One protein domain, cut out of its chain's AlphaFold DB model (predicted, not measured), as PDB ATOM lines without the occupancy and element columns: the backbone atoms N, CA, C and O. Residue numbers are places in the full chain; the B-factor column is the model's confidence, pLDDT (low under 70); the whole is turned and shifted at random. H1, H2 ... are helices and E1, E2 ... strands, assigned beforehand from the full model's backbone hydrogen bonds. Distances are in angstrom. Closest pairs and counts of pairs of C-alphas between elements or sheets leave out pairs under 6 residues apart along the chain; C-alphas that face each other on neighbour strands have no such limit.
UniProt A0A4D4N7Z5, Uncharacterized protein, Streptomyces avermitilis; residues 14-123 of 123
ATOM      1  N   VAL A  14     132.682 158.305 195.581       91.19
ATOM      2  CA  VAL A  14     134.090 158.659 195.347       91.19
ATOM      3  C   VAL A  14     134.597 159.457 196.532       91.19
ATOM      4  O   VAL A  14     133.976 160.437 196.935       91.19
ATOM      5  N   VAL A  15     135.755 159.069 197.054       89.88
ATOM      6  CA  VAL A  15     136.437 159.793 198.127       89.88
ATOM      7  C   VAL A  15     137.756 160.344 197.600       89.88
ATOM      8  O   VAL A  15     138.490 159.660 196.880       89.88
ATOM      9  N   VAL A  16     138.062 161.586 197.968       89.00
ATOM     10  CA  VAL A  16     139.367 162.202 197.723       89.00
ATOM     11  C   VAL A  16     140.267 161.873 198.912       89.00
ATOM     12  O   VAL A  16     140.030 162.323 200.030       89.00
ATOM     13  N   LEU A  17     141.282 161.051 198.679       84.06
ATOM     14  CA  LEU A  17     142.312 160.727 199.660       84.06
ATOM     15  C   LEU A  17     143.319 161.886 199.781       84.06
ATOM     16  O   LEU A  17     143.442 162.697 198.853       84.06
ATOM     17  N   PRO A  18     144.100 161.946 200.879       86.06
ATOM     18  CA  PRO A  18     145.225 162.872 200.983       86.06
ATOM     19  C   PRO A  18     146.123 162.822 199.737       86.06
ATOM     20  O   PRO A  18     146.386 161.749 199.188       86.06
ATOM     21  N   GLY A  19     146.560 163.993 199.265       87.44
ATOM     22  CA  GLY A  19     147.329 164.124 198.021       87.44
ATOM     23  C   GLY A  19     146.488 164.125 196.736       87.44
ATOM     24  O   GLY A  19     147.046 163.988 195.652       87.44
ATOM     25  N   GLY A  20     145.157 164.258 196.828       86.00
ATOM     26  CA  GLY A  20     144.269 164.427 195.666       86.00
ATOM     27  C   GLY A  20     143.948 163.134 194.908       86.00
ATOM     28  O   GLY A  20     143.297 163.168 193.864       86.00
ATOM     29  N   ARG A  21     144.383 161.976 195.419       84.25
ATOM     30  CA  ARG A  21     144.109 160.670 194.810       84.25
ATOM     31  C   ARG A  21     142.647 160.279 195.028       84.25
ATOM     32  O   ARG A  21     142.154 160.332 196.146       84.25
ATOM     33  N   LEU A  22     141.971 159.817 193.982       87.06
ATOM     34  CA  LEU A  22     140.585 159.351 194.080       87.06
ATOM     35  C   LEU A  22     140.522 157.856 194.415       87.06
ATOM     36  O   LEU A  22     141.214 157.056 193.785       87.06
ATOM     37  N   ALA A  23     139.648 157.486 195.349       87.94
ATOM     38  CA  ALA A  23     139.258 156.106 195.627       87.94
ATOM     39  C   ALA A  23     137.758 155.917 195.372       87.94
ATOM     40  O   ALA A  23     136.951 156.788 195.702       87.94
ATOM     41  N   ALA A  24     137.399 154.791 194.762       92.00
ATOM     42  CA  ALA A  24     136.016 154.380 194.561       92.00
ATOM     43  C   ALA A  24     135.539 153.520 195.736       92.00
ATOM     44  O   ALA A  24     136.297 152.711 196.273       92.00
ATOM     45  N   PHE A  25     134.275 153.674 196.102       92.12
ATOM     46  CA  PHE A  25     133.587 152.810 197.046       92.12
ATOM     47  C   PHE A  25     132.334 152.258 196.382       92.12
ATOM     48  O   PHE A  25     131.561 152.999 195.775       92.12
ATOM     49  N   GLU A  26     132.166 150.953 196.515       94.19
ATOM     50  CA  GLU A  26     131.023 150.197 196.015       94.19
ATOM     51  C   GLU A  26     130.301 149.604 197.215       94.19
ATOM     52  O   GLU A  26     130.933 148.971 198.066       94.19
ATOM     53  N   VAL A  27     128.991 149.802 197.300       92.19
ATOM     54  CA  VAL A  27     128.148 149.212 198.336       92.19
ATOM     55  C   VAL A  27     127.260 148.177 197.673       92.19
ATOM     56  O   VAL A  27     126.229 148.482 197.081       92.19
ATOM     57  N   GLU A  28     127.647 146.915 197.803       91.94
ATOM     58  CA  GLU A  28     126.973 145.826 197.111       91.94
ATOM     59  C   GLU A  28     126.274 144.910 198.114       91.94
ATOM     60  O   GLU A  28     126.885 144.091 198.805       91.94
ATOM     61  N   LEU A  29     124.954 145.053 198.202       88.50
ATOM     62  CA  LEU A  29     124.141 144.297 199.156       88.50
ATOM     63  C   LEU A  29     123.594 142.992 198.570       88.50
ATOM     64  O   LEU A  29     123.208 142.089 199.316       88.50
ATOM     65  N   THR A  30     123.563 142.902 197.245       86.38
ATOM     66  CA  THR A  30     122.896 141.855 196.471       86.38
ATOM     67  C   THR A  30     123.882 141.228 195.507       86.38
ATOM     68  O   THR A  30     124.589 141.926 194.789       86.38
ATOM     69  N   ALA A  31     123.894 139.899 195.455       86.38
ATOM     70  CA  ALA A  31     124.669 139.174 194.463       86.38
ATOM     71  C   ALA A  31     124.265 139.604 193.042       86.38
ATOM     72  O   ALA A  31     123.079 139.686 192.715       86.38
ATOM     73  N   LYS A  32     125.262 139.859 192.194       87.38
ATOM     74  CA  LYS A  32     125.076 140.192 190.775       87.38
ATOM     75  C   LYS A  32     125.480 138.997 189.911       87.38
ATOM     76  O   LYS A  32     126.282 138.168 190.346       87.38
ATOM     77  N   PRO A  33     124.990 138.886 188.665       90.75
ATOM     78  CA  PRO A  33     125.528 137.910 187.728       90.75
ATOM     79  C   PRO A  33     127.043 138.094 187.573       90.75
ATOM     80  O   PRO A  33     127.523 139.220 187.420       90.75
ATOM     81  N   ALA A  34     127.804 136.997 187.544       90.38
ATOM     82  CA  ALA A  34     129.266 137.053 187.461       90.38
ATOM     83  C   ALA A  34     129.767 137.860 186.245       90.38
ATOM     84  O   ALA A  34     130.776 138.554 186.328       90.38
ATOM     85  N   ALA A  35     129.041 137.832 185.120       90.94
ATOM     86  CA  ALA A  35     129.361 138.633 183.936       90.94
ATOM     87  C   ALA A  35     129.297 140.155 184.189       90.94
ATOM     88  O   ALA A  35     130.135 140.902 183.675       90.94
ATOM     89  N   ALA A  36     128.348 140.614 185.012       90.94
ATOM     90  CA  ALA A  36     128.237 142.020 185.393       90.94
ATOM     91  C   ALA A  36     129.415 142.431 186.288       90.94
ATOM     92  O   ALA A  36     130.092 143.415 185.992       90.94
ATOM     93  N   LEU A  37     129.736 141.617 187.302       91.88
ATOM     94  CA  LEU A  37     130.906 141.842 188.161       91.88
ATOM     95  C   LEU A  37     132.208 141.866 187.351       91.88
ATOM     96  O   LEU A  37     133.030 142.759 187.543       91.88
ATOM     97  N   ARG A  38     132.377 140.955 186.380       93.62
ATOM     98  CA  ARG A  38     133.551 140.951 185.489       93.62
ATOM     99  C   ARG A  38     133.690 142.253 184.712       93.62
ATOM    100  O   ARG A  38     134.800 142.752 184.555       93.62
ATOM    101  N   THR A  39     132.581 142.790 184.213       92.00
ATOM    102  CA  THR A  39     132.577 144.034 183.435       92.00
ATOM    103  C   THR A  39     133.011 145.217 184.297       92.00
ATOM    104  O   THR A  39     133.929 145.944 183.915       92.00
ATOM    105  N   ILE A  40     132.423 145.355 185.487       90.88
ATOM    106  CA  ILE A  40     132.733 146.435 186.434       90.88
ATOM    107  C   ILE A  40     134.194 146.358 186.893       90.88
ATOM    108  O   ILE A  40     134.948 147.324 186.780       90.88
ATOM    109  N   LEU A  41     134.637 145.183 187.343       91.12
ATOM    110  CA  LEU A  41     135.993 144.997 187.855       91.12
ATOM    111  C   LEU A  41     137.065 145.179 186.769       91.12
ATOM    112  O   LEU A  41     138.127 145.736 187.046       91.12
ATOM    113  N   ARG A  42     136.796 144.790 185.512       90.88
ATOM    114  CA  ARG A  42     137.693 145.098 184.383       90.88
ATOM    115  C   ARG A  42     137.817 146.600 184.150       90.88
ATOM    116  O   ARG A  42     138.930 147.063 183.903       90.88
ATOM    117  N   ALA A  43     136.719 147.348 184.245       88.94
ATOM    118  CA  ALA A  43     136.752 148.802 184.112       88.94
ATOM    119  C   ALA A  43     137.627 149.433 185.209       88.94
ATOM    120  O   ALA A  43     138.501 150.246 184.905       88.94
ATOM    121  N   TYR A  44     137.489 148.984 186.463       88.00
ATOM    122  CA  TYR A  44     138.348 149.446 187.558       88.00
ATOM    123  C   TYR A  44     139.821 149.078 187.378       88.00
ATOM    124  O   TYR A  44     140.685 149.943 187.559       88.00
ATOM    125  N   LYS A  45     140.118 147.842 186.947       86.94
ATOM    126  CA  LYS A  45     141.487 147.398 186.623       86.94
ATOM    127  C   LYS A  45     142.118 148.305 185.563       86.94
ATOM    128  O   LYS A  45     143.232 148.786 185.750       86.94
ATOM    129  N   GLN A  46     141.394 148.584 184.478       87.94
ATOM    130  CA  GLN A  46     141.864 149.441 183.383       87.94
ATOM    131  C   GLN A  46     142.078 150.892 183.822       87.94
ATOM    132  O   GLN A  46     143.066 151.509 183.435       87.94
ATOM    133  N   ALA A  47     141.191 151.423 184.666       85.44
ATOM    134  CA  ALA A  47     141.316 152.770 185.216       85.44
ATOM    135  C   ALA A  47     142.425 152.897 186.278       85.44
ATOM    136  O   ALA A  47     142.704 154.011 186.723       85.44
ATOM    137  N   ARG A  48     143.029 151.777 186.718       84.44
ATOM    138  CA  ARG A  48     144.010 151.701 187.819       84.44
ATOM    139  C   ARG A  48     143.536 152.407 189.095       84.44
ATOM    140  O   ARG A  48     144.339 152.927 189.871       84.44
ATOM    141  N   ARG A  49     142.220 152.445 189.303       84.44
ATOM    142  CA  ARG A  49     141.587 153.164 190.408       84.44
ATOM    143  C   ARG A  49     141.525 152.258 191.640       84.44
ATOM    144  O   ARG A  49     141.018 151.147 191.513       84.44
ATOM    145  N   PRO A  50     141.997 152.710 192.815       88.56
ATOM    146  CA  PRO A  50     141.748 152.008 194.067       88.56
ATOM    147  C   PRO A  50     140.244 151.920 194.338       88.56
ATOM    148  O   PRO A  50     139.551 152.938 194.256       88.56
ATOM    149  N   VAL A  51     139.749 150.731 194.663       90.44
ATOM    150  CA  VAL A  51     138.333 150.491 194.951       90.44
ATOM    151  C   VAL A  51     138.159 149.662 196.221       90.44
ATOM    152  O   VAL A  51     138.858 148.671 196.433       90.44
ATOM    153  N   ALA A  52     137.211 150.067 197.063       91.56
ATOM    154  CA  ALA A  52     136.778 149.317 198.231       91.56
ATOM    155  C   ALA A  52     135.317 148.877 198.065       91.56
ATOM    156  O   ALA A  52     134.419 149.707 197.963       91.56
ATOM    157  N   TYR A  53     135.082 147.567 198.066       92.69
ATOM    158  CA  TYR A  53     133.749 146.979 198.130       92.69
ATOM    159  C   TYR A  53     133.337 146.788 199.586       92.69
ATOM    160  O   TYR A  53     134.025 146.107 200.346       92.69
ATOM    161  N   LEU A  54     132.196 147.357 199.952       92.56
ATOM    162  CA  LEU A  54     131.466 147.072 201.180       92.56
ATOM    163  C   LEU A  54     130.321 146.134 200.815       92.56
ATOM    164  O   LEU A  54     129.348 146.543 200.184       92.56
ATOM    165  N   ALA A  55     130.465 144.863 201.168       91.25
ATOM    166  CA  ALA A  55     129.669 143.796 200.583       91.25
ATOM    167  C   ALA A  55     129.036 142.877 201.631       91.25
ATOM    168  O   ALA A  55     129.639 142.567 202.659       91.25
ATOM    169  N   THR A  56     127.819 142.402 201.369       89.12
ATOM    170  CA  THR A  56     127.225 141.309 202.156       89.12
ATOM    171  C   THR A  56     127.954 139.990 201.883       89.12
ATOM    172  O   THR A  56     128.610 139.831 200.858       89.12
ATOM    173  N   GLU A  57     127.836 139.016 202.790       87.38
ATOM    174  CA  GLU A  57     128.558 137.735 202.694       87.38
ATOM    175  C   GLU A  57     128.391 137.001 201.343       87.38
ATOM    176  O   GLU A  57     129.413 136.605 200.782       87.38
ATOM    177  N   PRO A  58     127.191 136.926 200.727       87.88
ATOM    178  CA  PRO A  58     127.049 136.317 199.402       87.88
ATOM    179  C   PRO A  58     127.887 137.017 198.325       87.88
ATOM    180  O   PRO A  58     128.482 136.371 197.466       87.88
ATOM    181  N   VAL A  59     127.964 138.348 198.378       90.81
ATOM    182  CA  VAL A  59     128.746 139.152 197.434       90.81
ATOM    183  C   VAL A  59     130.242 139.003 197.707       90.81
ATOM    184  O   VAL A  59     131.024 138.889 196.764       90.81
ATOM    185  N   VAL A  60     130.649 138.956 198.980       90.94
ATOM    186  CA  VAL A  60     132.037 138.658 199.362       90.94
ATOM    187  C   VAL A  60     132.463 137.321 198.752       90.94
ATOM    188  O   VAL A  60     133.509 137.267 198.110       90.94
ATOM    189  N   GLY A  61     131.620 136.286 198.842       89.88
ATOM    190  CA  GLY A  61     131.856 134.992 198.199       89.88
ATOM    191  C   GLY A  61     131.947 135.066 196.669       89.88
ATOM    192  O   GLY A  61     132.804 134.421 196.073       89.88
ATOM    193  N   GLN A  62     131.137 135.893 196.000       92.19
ATOM    194  CA  GLN A  62     131.264 136.096 194.546       92.19
ATOM    195  C   GLN A  62     132.575 136.791 194.154       92.19
ATOM    196  O   GLN A  62     133.183 136.456 193.134       92.19
ATOM    197  N   LEU A  63     133.000 137.780 194.940       92.25
ATOM    198  CA  LEU A  63     134.196 138.567 194.660       92.25
ATOM    199  C   LEU A  63     135.468 137.784 194.986       92.25
ATOM    200  O   LEU A  63     136.367 137.752 194.154       92.25
ATOM    201  N   GLN A  64     135.533 137.155 196.160       91.38
ATOM    202  CA  GLN A  64     136.731 136.508 196.704       91.38
ATOM    203  C   GLN A  64     136.723 134.982 196.577       91.38
ATOM    204  O   GLN A  64     137.736 134.338 196.843       91.38
ATOM    205  N   GLY A  65     135.614 134.377 196.175       90.88
ATOM    206  CA  GLY A  65     135.494 132.929 196.136       90.88
ATOM    207  C   GLY A  65     135.206 132.332 197.507       90.88
ATOM    208  O   GLY A  65     134.893 133.031 198.472       90.88
ATOM    209  N   GLY A  66     135.296 131.011 197.583       90.19
ATOM    210  CA  GLY A  66     134.944 130.263 198.780       90.19
ATOM    211  C   GLY A  66     135.323 128.788 198.684       90.19
ATOM    212  O   GLY A  66     135.844 128.336 197.658       90.19
ATOM    213  N   PRO A  67     135.066 128.010 199.746       88.50
ATOM    214  CA  PRO A  67     135.225 126.565 199.700       88.50
ATOM    215  C   PRO A  67     134.253 125.957 198.678       88.50
ATOM    216  O   PRO A  67     133.048 126.195 198.722       88.50
ATOM    217  N   GLY A  68     134.789 125.168 197.752       85.62
ATOM    218  CA  GLY A  68     134.029 124.371 196.799       85.62
ATOM    219  C   GLY A  68     133.900 122.903 197.218       85.62
ATOM    220  O   GLY A  68     134.322 122.510 198.313       85.62
ATOM    221  N   PRO A  69     133.335 122.060 196.335       86.06
ATOM    222  CA  PRO A  69     133.199 120.628 196.578       86.06
ATOM    223  C   PRO A  69     134.544 119.971 196.915       86.06
ATOM    224  O   PRO A  69     135.565 120.252 196.285       86.06
ATOM    225  N   GLY A  70     134.552 119.098 197.923       87.06
ATOM    226  CA  GLY A  70     135.771 118.422 198.380       87.06
ATOM    227  C   GLY A  70     136.756 119.323 199.135       87.06
ATOM    228  O   GLY A  70     137.921 118.964 199.268       87.06
ATOM    229  N   GLY A  71     136.323 120.501 199.601       84.81
ATOM    230  CA  GLY A  71     137.153 121.418 200.393       84.81
ATOM    231  C   GLY A  71     138.182 122.205 199.578       84.81
ATOM    232  O   GLY A  71     138.941 122.993 200.140       84.81
ATOM    233  N   ARG A  72     138.207 122.035 198.249       88.31
ATOM    234  CA  ARG A  72     139.074 122.817 197.366       88.31
ATOM    235  C   ARG A  72     138.553 124.247 197.266       88.31
ATOM    236  O   ARG A  72     137.367 124.454 197.029       88.31
ATOM    237  N   TRP A  73     139.439 125.232 197.374       88.88
ATOM    238  CA  TRP A  73     139.069 126.627 197.146       88.88
ATOM    239  C   TRP A  73     138.657 126.874 195.688       88.88
ATOM    240  O   TRP A  73     139.361 126.464 194.760       88.88
ATOM    241  N   VAL A  74     137.546 127.579 195.497       91.88
ATOM    242  CA  VAL A  74     137.086 128.086 194.204       91.88
ATOM    243  C   VAL A  74     137.264 129.594 194.210       91.88
ATOM    244  O   VAL A  74     136.720 130.285 195.066       91.88
ATOM    245  N   ASN A  75     138.047 130.098 193.259       91.88
ATOM    246  CA  ASN A  75     138.316 131.523 193.103       91.88
ATOM    247  C   ASN A  75     137.044 132.312 192.770       91.88
ATOM    248  O   ASN A  75     136.191 131.836 192.022       91.88
ATOM    249  N   GLY A  76     136.957 133.536 193.289       92.94
ATOM    250  CA  GLY A  76     135.934 134.500 192.904       92.94
ATOM    251  C   GLY A  76     136.358 135.343 191.708       92.94
ATOM    252  O   GLY A  76     137.469 135.229 191.180       92.94
ATOM    253  N   VAL A  77     135.468 136.244 191.294       94.31
ATOM    254  CA  VAL A  77     135.670 137.087 190.106       94.31
ATOM    255  C   VAL A  77     136.896 137.999 190.245       94.31
ATOM    256  O   VAL A  77     137.572 138.282 189.256       94.31
ATOM    257  N   ALA A  78     137.221 138.459 191.456       92.25
ATOM    258  CA  ALA A  78     138.391 139.303 191.670       92.25
ATOM    259  C   ALA A  78     139.703 138.540 191.448       92.25
ATOM    260  O   ALA A  78     140.638 139.106 190.881       92.25
ATOM    261  N   GLN A  79     139.770 137.264 191.836       91.25
ATOM    262  CA  GLN A  79     140.918 136.409 191.539       91.25
ATOM    263  C   GLN A  79     140.993 136.030 190.062       91.25
ATOM    264  O   GLN A  79     142.078 136.071 189.490       91.25
ATOM    265  N   GLU A  80     139.859 135.711 189.421       92.44
ATOM    266  CA  GLU A  80     139.807 135.454 187.968       92.44
ATOM    267  C   GLU A  80     140.390 136.619 187.153       92.44
ATOM    268  O   GLU A  80     140.962 136.419 186.084       92.44
ATOM    269  N   LEU A  81     140.223 137.848 187.648       91.75
ATOM    270  CA  LEU A  81     140.722 139.068 187.019       91.75
ATOM    271  C   LEU A  81     142.067 139.543 187.579       91.75
ATOM    272  O   LEU A  81     142.504 140.638 187.214       91.75
ATOM    273  N   GLU A  82     142.722 138.751 188.431       90.00
ATOM    274  CA  GLU A  82     144.027 139.053 189.045       90.00
ATOM    275  C   GLU A  82     144.034 140.375 189.838       90.00
ATOM    276  O   GLU A  82     145.055 141.050 189.951       90.00
ATOM    277  N   LEU A  83     142.873 140.793 190.347       88.31
ATOM    278  CA  LEU A  83     142.754 141.921 191.273       88.31
ATOM    279  C   LEU A  83     143.031 141.497 192.717       88.31
ATOM    280  O   LEU A  83     143.371 142.338 193.546       88.31
ATOM    281  N   LEU A  84     142.891 140.200 192.999       87.88
ATOM    282  CA  LEU A  84     143.276 139.538 194.239       87.88
ATOM    283  C   LEU A  84     144.100 138.280 193.913       87.88
ATOM    284  O   LEU A  84     143.912 137.697 192.840       87.88
ATOM    285  N   PRO A  85     144.997 137.839 194.812       86.75
ATOM    286  CA  PRO A  85     145.724 136.587 194.631       86.75
ATOM    287  C   PRO A  85     144.765 135.381 194.639       86.75
ATOM    288  O   PRO A  85     143.752 135.418 195.341       86.75
ATOM    289  N   PRO A  86     145.068 134.306 193.887       86.44
ATOM    290  CA  PRO A  86     144.272 133.080 193.899       86.44
ATOM    291  C   PRO A  86     144.264 132.425 195.288       86.44
ATOM    292  O   PRO A  86     145.257 132.484 196.012       86.44
ATOM    293  N   GLY A  87     143.174 131.730 195.624       82.44
ATOM    294  CA  GLY A  87     143.027 131.023 196.899       82.44
ATOM    295  C   GLY A  87     142.229 131.786 197.961       82.44
ATOM    296  O   GLY A  87     141.543 132.765 197.662       82.44
ATOM    297  N   GLY A  88     142.300 131.268 199.197       70.06
ATOM    298  CA  GLY A  88     141.583 131.768 200.374       70.06
ATOM    299  C   GLY A  88     141.869 133.236 200.705       70.06
ATOM    300  O   GLY A  88     142.802 133.817 200.150       70.06
ATOM    301  N   PRO A  89     141.093 133.851 201.617       62.97
ATOM    302  CA  PRO A  89     141.273 135.253 201.967       62.97
ATOM    303  C   PRO A  89     142.675 135.462 202.555       62.97
ATOM    304  O   PRO A  89     142.960 135.078 203.686       62.97
ATOM    305  N   GLY A  90     143.573 136.045 201.759       60.19
ATOM    306  CA  GLY A  90     144.865 136.537 202.223       60.19
ATOM    307  C   GLY A  90     144.708 137.876 202.953       60.19
ATOM    308  O   GLY A  90     143.673 138.534 202.802       60.19
ATOM    309  N   PRO A  91     145.714 138.321 203.726       49.72
ATOM    310  CA  PRO A  91     145.726 139.676 204.265       49.72
ATOM    311  C   PRO A  91     145.655 140.652 203.084       49.72
ATOM    312  O   PRO A  91     146.591 140.764 202.298       49.72
ATOM    313  N   GLY A  92     144.499 141.293 202.904       54.75
ATOM    314  CA  GLY A  92     144.202 142.186 201.782       54.75
ATOM    315  C   GLY A  92     144.938 143.519 201.893       54.75
ATOM    316  O   GLY A  92     144.294 144.558 202.011       54.75
ATOM    317  N   ALA A  93     146.268 143.485 201.924       50.69
ATOM    318  CA  ALA A  93     147.061 144.626 202.352       50.69
ATOM    319  C   ALA A  93     147.441 145.581 201.210       50.69
ATOM    320  O   ALA A  93     147.323 146.784 201.405       50.69
ATOM    321  N   ASP A  94     147.777 145.105 200.003       54.53
ATOM    322  CA  ASP A  94     148.513 145.972 199.055       54.53
ATOM    323  C   ASP A  94     147.904 146.084 197.637       54.53
ATOM    324  O   ASP A  94     148.545 146.567 196.704       54.53
ATOM    325  N   GLY A  95     146.652 145.649 197.449       62.62
ATOM    326  CA  GLY A  95     145.987 145.610 196.138       62.62
ATOM    327  C   GLY A  95     145.152 146.849 195.777       62.62
ATOM    328  O   GLY A  95     144.634 147.558 196.637       62.62
ATOM    329  N   HIS A  96     144.927 147.064 194.473       79.88
ATOM    330  CA  HIS A  96     143.988 148.073 193.945       79.88
ATOM    331  C   HIS A  96     142.512 147.802 194.314       79.88
ATOM    332  O   HIS A  96     141.677 148.684 194.132       79.88
ATOM    333  N   LEU A  97     142.187 146.609 194.820       89.44
ATOM    334  CA  LEU A  97     140.849 146.199 195.234       89.44
ATOM    335  C   LEU A  97     140.875 145.709 196.685       89.44
ATOM    336  O   LEU A  97     141.639 144.811 197.029       89.44
ATOM    337  N   GLN A  98     139.983 146.252 197.506       90.25
ATOM    338  CA  GLN A  98     139.676 145.745 198.840       90.25
ATOM    339  C   GLN A  98     138.222 145.288 198.884       90.25
ATOM    340  O   GLN A  98     137.341 145.965 198.362       90.25
ATOM    341  N   VAL A  99     137.956 144.154 199.526       90.31
ATOM    342  CA  VAL A  99     136.594 143.667 199.773       90.31
ATOM    343  C   VAL A  99     136.434 143.519 201.275       90.31
ATOM    344  O   VAL A  99     137.225 142.836 201.926       90.31
ATOM    345  N   ARG A 100     135.440 144.202 201.832       88.38
ATOM    346  CA  ARG A 100     135.156 144.230 203.263       88.38
ATOM    347  C   ARG A 100     133.695 143.867 203.503       88.38
ATOM    348  O   ARG A 100     132.835 144.296 202.730       88.38
ATOM    349  N   PRO A 101     133.395 143.138 204.586       87.94
ATOM    350  CA  PRO A 101     132.020 142.949 205.014       87.94
ATOM    351  C   PRO A 101     131.316 144.294 205.218       87.94
ATOM    352  O   PRO A 101     131.868 145.216 205.825       87.94
ATOM    353  N   PHE A 102     130.095 144.403 204.707       87.62
ATOM    354  CA  PHE A 102     129.208 145.524 204.968       87.62
ATOM    355  C   PHE A 102     128.689 145.440 206.408       87.62
ATOM    356  O   PHE A 102     128.015 144.476 206.777       87.62
ATOM    357  N   THR A 103     128.954 146.482 207.196       84.19
ATOM    358  CA  THR A 103     128.430 146.633 208.556       84.19
ATOM    359  C   THR A 103     127.536 147.864 208.609       84.19
ATOM    360  O   THR A 103     128.016 148.990 208.483       84.19
ATOM    361  N   ALA A 104     126.233 147.661 208.813       83.56
ATOM    362  CA  ALA A 104     125.306 148.753 209.087       83.56
ATOM    363  C   ALA A 104     125.310 149.087 210.581       83.56
ATOM    364  O   ALA A 104     125.124 148.203 211.414       83.56
ATOM    365  N   VAL A 105     125.483 150.370 210.908       85.12
ATOM    366  CA  VAL A 105     125.328 150.881 212.282       85.12
ATOM    367  C   VAL A 105     123.871 151.209 212.616       85.12
ATOM    368  O   VAL A 105     123.482 151.167 213.777       85.12
ATOM    369  N   ASP A 106     123.055 151.499 211.599       86.81
ATOM    370  CA  ASP A 106     121.621 151.737 211.753       86.81
ATOM    371  C   ASP A 106     120.857 150.396 211.840       86.81
ATOM    372  O   ASP A 106     120.931 149.587 210.903       86.81
ATOM    373  N   PRO A 107     120.091 150.139 212.920       84.31
ATOM    374  CA  PRO A 107     119.378 148.873 213.099       84.31
ATOM    375  C   PRO A 107     118.296 148.586 212.047       84.31
ATOM    376  O   PRO A 107     118.011 147.420 211.753       84.31
ATOM    377  N   ALA A 108     117.659 149.615 211.482       87.69
ATOM    378  CA  ALA A 108     116.649 149.449 210.439       87.69
ATOM    379  C   ALA A 108     117.300 149.076 209.101       87.69
ATOM    380  O   ALA A 108     116.779 148.212 208.387       87.69
ATOM    381  N   VAL A 109     118.455 149.668 208.784       84.31
ATOM    382  CA  VAL A 109     119.271 149.281 207.623       84.31
ATOM    383  C   VAL A 109     119.784 147.853 207.791       84.31
ATOM    384  O   VAL A 109     119.579 147.032 206.900       84.31
ATOM    385  N   ALA A 110     120.352 147.514 208.954       85.38
ATOM    386  CA  ALA A 110     120.850 146.167 209.240       85.38
ATOM    387  C   ALA A 110     119.769 145.094 209.029       85.38
ATOM    388  O   ALA A 110     120.000 144.087 208.355       85.38
ATOM    389  N   ARG A 111     118.556 145.341 209.540       84.12
ATOM    390  CA  ARG A 111     117.412 144.430 209.388       84.12
ATOM    391  C   ARG A 111     117.013 144.240 207.928       84.12
ATOM    392  O   ARG A 111     116.800 143.106 207.506       84.12
ATOM    393  N   ARG A 112     116.922 145.328 207.157       85.75
ATOM    394  CA  ARG A 112     116.567 145.257 205.731       85.75
ATOM    395  C   ARG A 112     117.615 144.495 204.926       85.75
ATOM    396  O   ARG A 112     117.253 143.621 204.142       85.75
ATOM    397  N   THR A 113     118.899 144.757 205.164       82.94
ATOM    398  CA  THR A 113     119.992 144.044 204.491       82.94
ATOM    399  C   THR A 113     119.986 142.551 204.828       82.94
ATOM    400  O   THR A 113     120.123 141.722 203.930       82.94
ATOM    401  N   ALA A 114     119.752 142.182 206.093       81.44
ATOM    402  CA  ALA A 114     119.658 140.781 206.506       81.44
ATOM    403  C   ALA A 114     118.472 140.049 205.852       81.44
ATOM    404  O   ALA A 114     118.629 138.932 205.360       81.44
ATOM    405  N   GLN A 115     117.298 140.690 205.788       84.31
ATOM    406  CA  GLN A 115     116.124 140.139 205.100       84.31
ATOM    407  C   GLN A 115     116.391 139.917 203.607       84.31
ATOM    408  O   GLN A 115     116.009 138.884 203.059       84.31
ATOM    409  N   GLN A 116     117.069 140.864 202.955       80.94
ATOM    410  CA  GLN A 116     117.439 140.736 201.550       80.94
ATOM    411  C   GLN A 116     118.424 139.579 201.329       80.94
ATOM    412  O   GLN A 116     118.214 138.767 200.432       80.94
ATOM    413  N   ALA A 117     119.451 139.453 202.174       74.56
ATOM    414  CA  ALA A 117     120.417 138.358 202.089       74.56
ATOM    415  C   ALA A 117     119.760 136.980 202.297       74.56
ATOM    416  O   ALA A 117     120.077 136.037 201.577       74.56
ATOM    417  N   ALA A 118     118.811 136.864 203.232       77.94
ATOM    418  CA  ALA A 118     118.067 135.627 203.469       77.94
ATOM    419  C   ALA A 118     117.235 135.194 202.250       77.94
ATOM    420  O   ALA A 118     117.244 134.017 201.897       77.94
ATOM    421  N   ARG A 119     116.567 136.135 201.564       78.69
ATOM    422  CA  ARG A 119     115.791 135.834 200.344       78.69
ATOM    423  C   ARG A 119     116.650 135.233 199.236       78.69
ATOM    424  O   ARG A 119     116.202 134.324 198.555       78.69
ATOM    425  N   LEU A 120     117.880 135.717 199.082       67.25
ATOM    426  CA  LEU A 120     118.806 135.260 198.041       67.25
ATOM    427  C   LEU A 120     119.441 133.896 198.338       67.25
ATOM    428  O   LEU A 120     120.023 133.302 197.441       67.25
ATOM    429  N   ARG A 121     119.372 133.414 199.586       65.38
ATOM    430  CA  ARG A 121     119.857 132.078 199.969       65.38
ATOM    431  C   ARG A 121     118.798 130.984 199.811       65.38
ATOM    432  O   ARG A 121     119.155 129.814 199.809       65.38
ATOM    433  N   GLY A 122     117.519 131.357 199.769       58.81
ATOM    434  CA  GLY A 122     116.383 130.428 199.755       58.81
ATOM    435  C   GLY A 122     115.686 130.267 198.402       58.81
ATOM    436  O   GLY A 122     114.640 129.625 198.363       58.81
ATOM    437  N   GLY A 123     116.214 130.872 197.335       47.62
ATOM    438  CA  GLY A 123     115.749 130.702 195.954       47.62
ATOM    439  C   GLY A 123     116.839 130.080 195.106       47.62
ATOM    440  O   GLY A 123     116.488 129.233 194.259       47.62
TER     441      GLY A 123
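What this domain is: This is residues 14 to 123 of the 123 residues of an uncharacterized protein of Streptomyces avermitilis (UniProt A0A4D4N7Z5). A small, twisted four-stranded sheet has H2 packed over E3 and H1 grazing it, with short H3 touching both helices. H4, the longest helix, lies clear of the sheet, close to H2 alone among the helices, while residues 65 to 76 make a long loop that folds back on itself. The printed part has 110 residues with four named helices and four named strands, in the order E1, E2, H1, E3, H2, H3, E4, H4. The sheet runs E1, E2, E3, E4 and is mixed, and the class is mixed, helices and strands. The whole is compact, with a radius of gyration of the C-alphas of 14.7 A and spans of 44 by 38 by 25 A.

Where its parts are: Find C-alpha 14 at (134.090, 158.659, 195.347), where E1 begins and runs to residue 16. E2 follows as residues 22 to 28, 19.4 A long, then H1 as residues 34 to 47, 19.9 A. E3 is residues 51 to 55, 12.3 A, and H2 is residues 57 to 64, 10.2 A. H3 is residues 77 to 80, and E4 is residues 97 to 101, 13.6 A. From C-alpha 107 at (119.378, 148.873, 213.099), H4 runs 21.3 A to C-alpha 121 at (119.857, 132.078, 199.969).

How they stand to each other: Begin at the sheet, which is only just strongly twisted, its C-alphas up to 4.3 A off the best plane. E1 and E2 form an antiparallel hairpin, with N 15 and O 23 at 2.9 A. E2 and E3 are parallel, with N 54 and O 26 at 2.8 A. E3 and E4 are parallel, with N 53 and O 98 at 2.8 A. E2, H1, E3 and E3, H2 H3, E4 are strand-helix-strand units, parallel neighbour strands with helices between them along the chain, each with a right-handed crossover. H2 is on the sheet at a height of 8.2 A, only just over E3 alone, with 6 of its C-alphas on E3 and 2 on E4; it runs along the strands, at 7 degrees to E3 on the local plane. H1 only grazes the sheet with residues 41 to 45. H3 touches H2, where the closest C-alphas, Leu 63 and Val 77, are 5.0 A apart. H3 also touches H1, the closest C-alphas being Arg 38 and Val 77 at 6.4 A. H4 is not on the sheet; it is close to H2 but not clearly touching, with the closest C-alphas, Pro 58 and Ala 117, 7.4 A apart. Each O i to N i+4 pair is within hydrogen-bond range in H1, H2 and H4, and H3 is too short for one.

The domain as a whole: Look at Gly 19 and Gly 70 for the two C-alphas farthest apart, 47.1 A. The printed part has no cut and ends at the chain's last residue, 123. The links H2 to H3 and H3 to E4 are long, with 12 and 16 residues. Mean pLDDT of the printed part is 84.9; residues 89 to 95 and 120 to 123 are under 70.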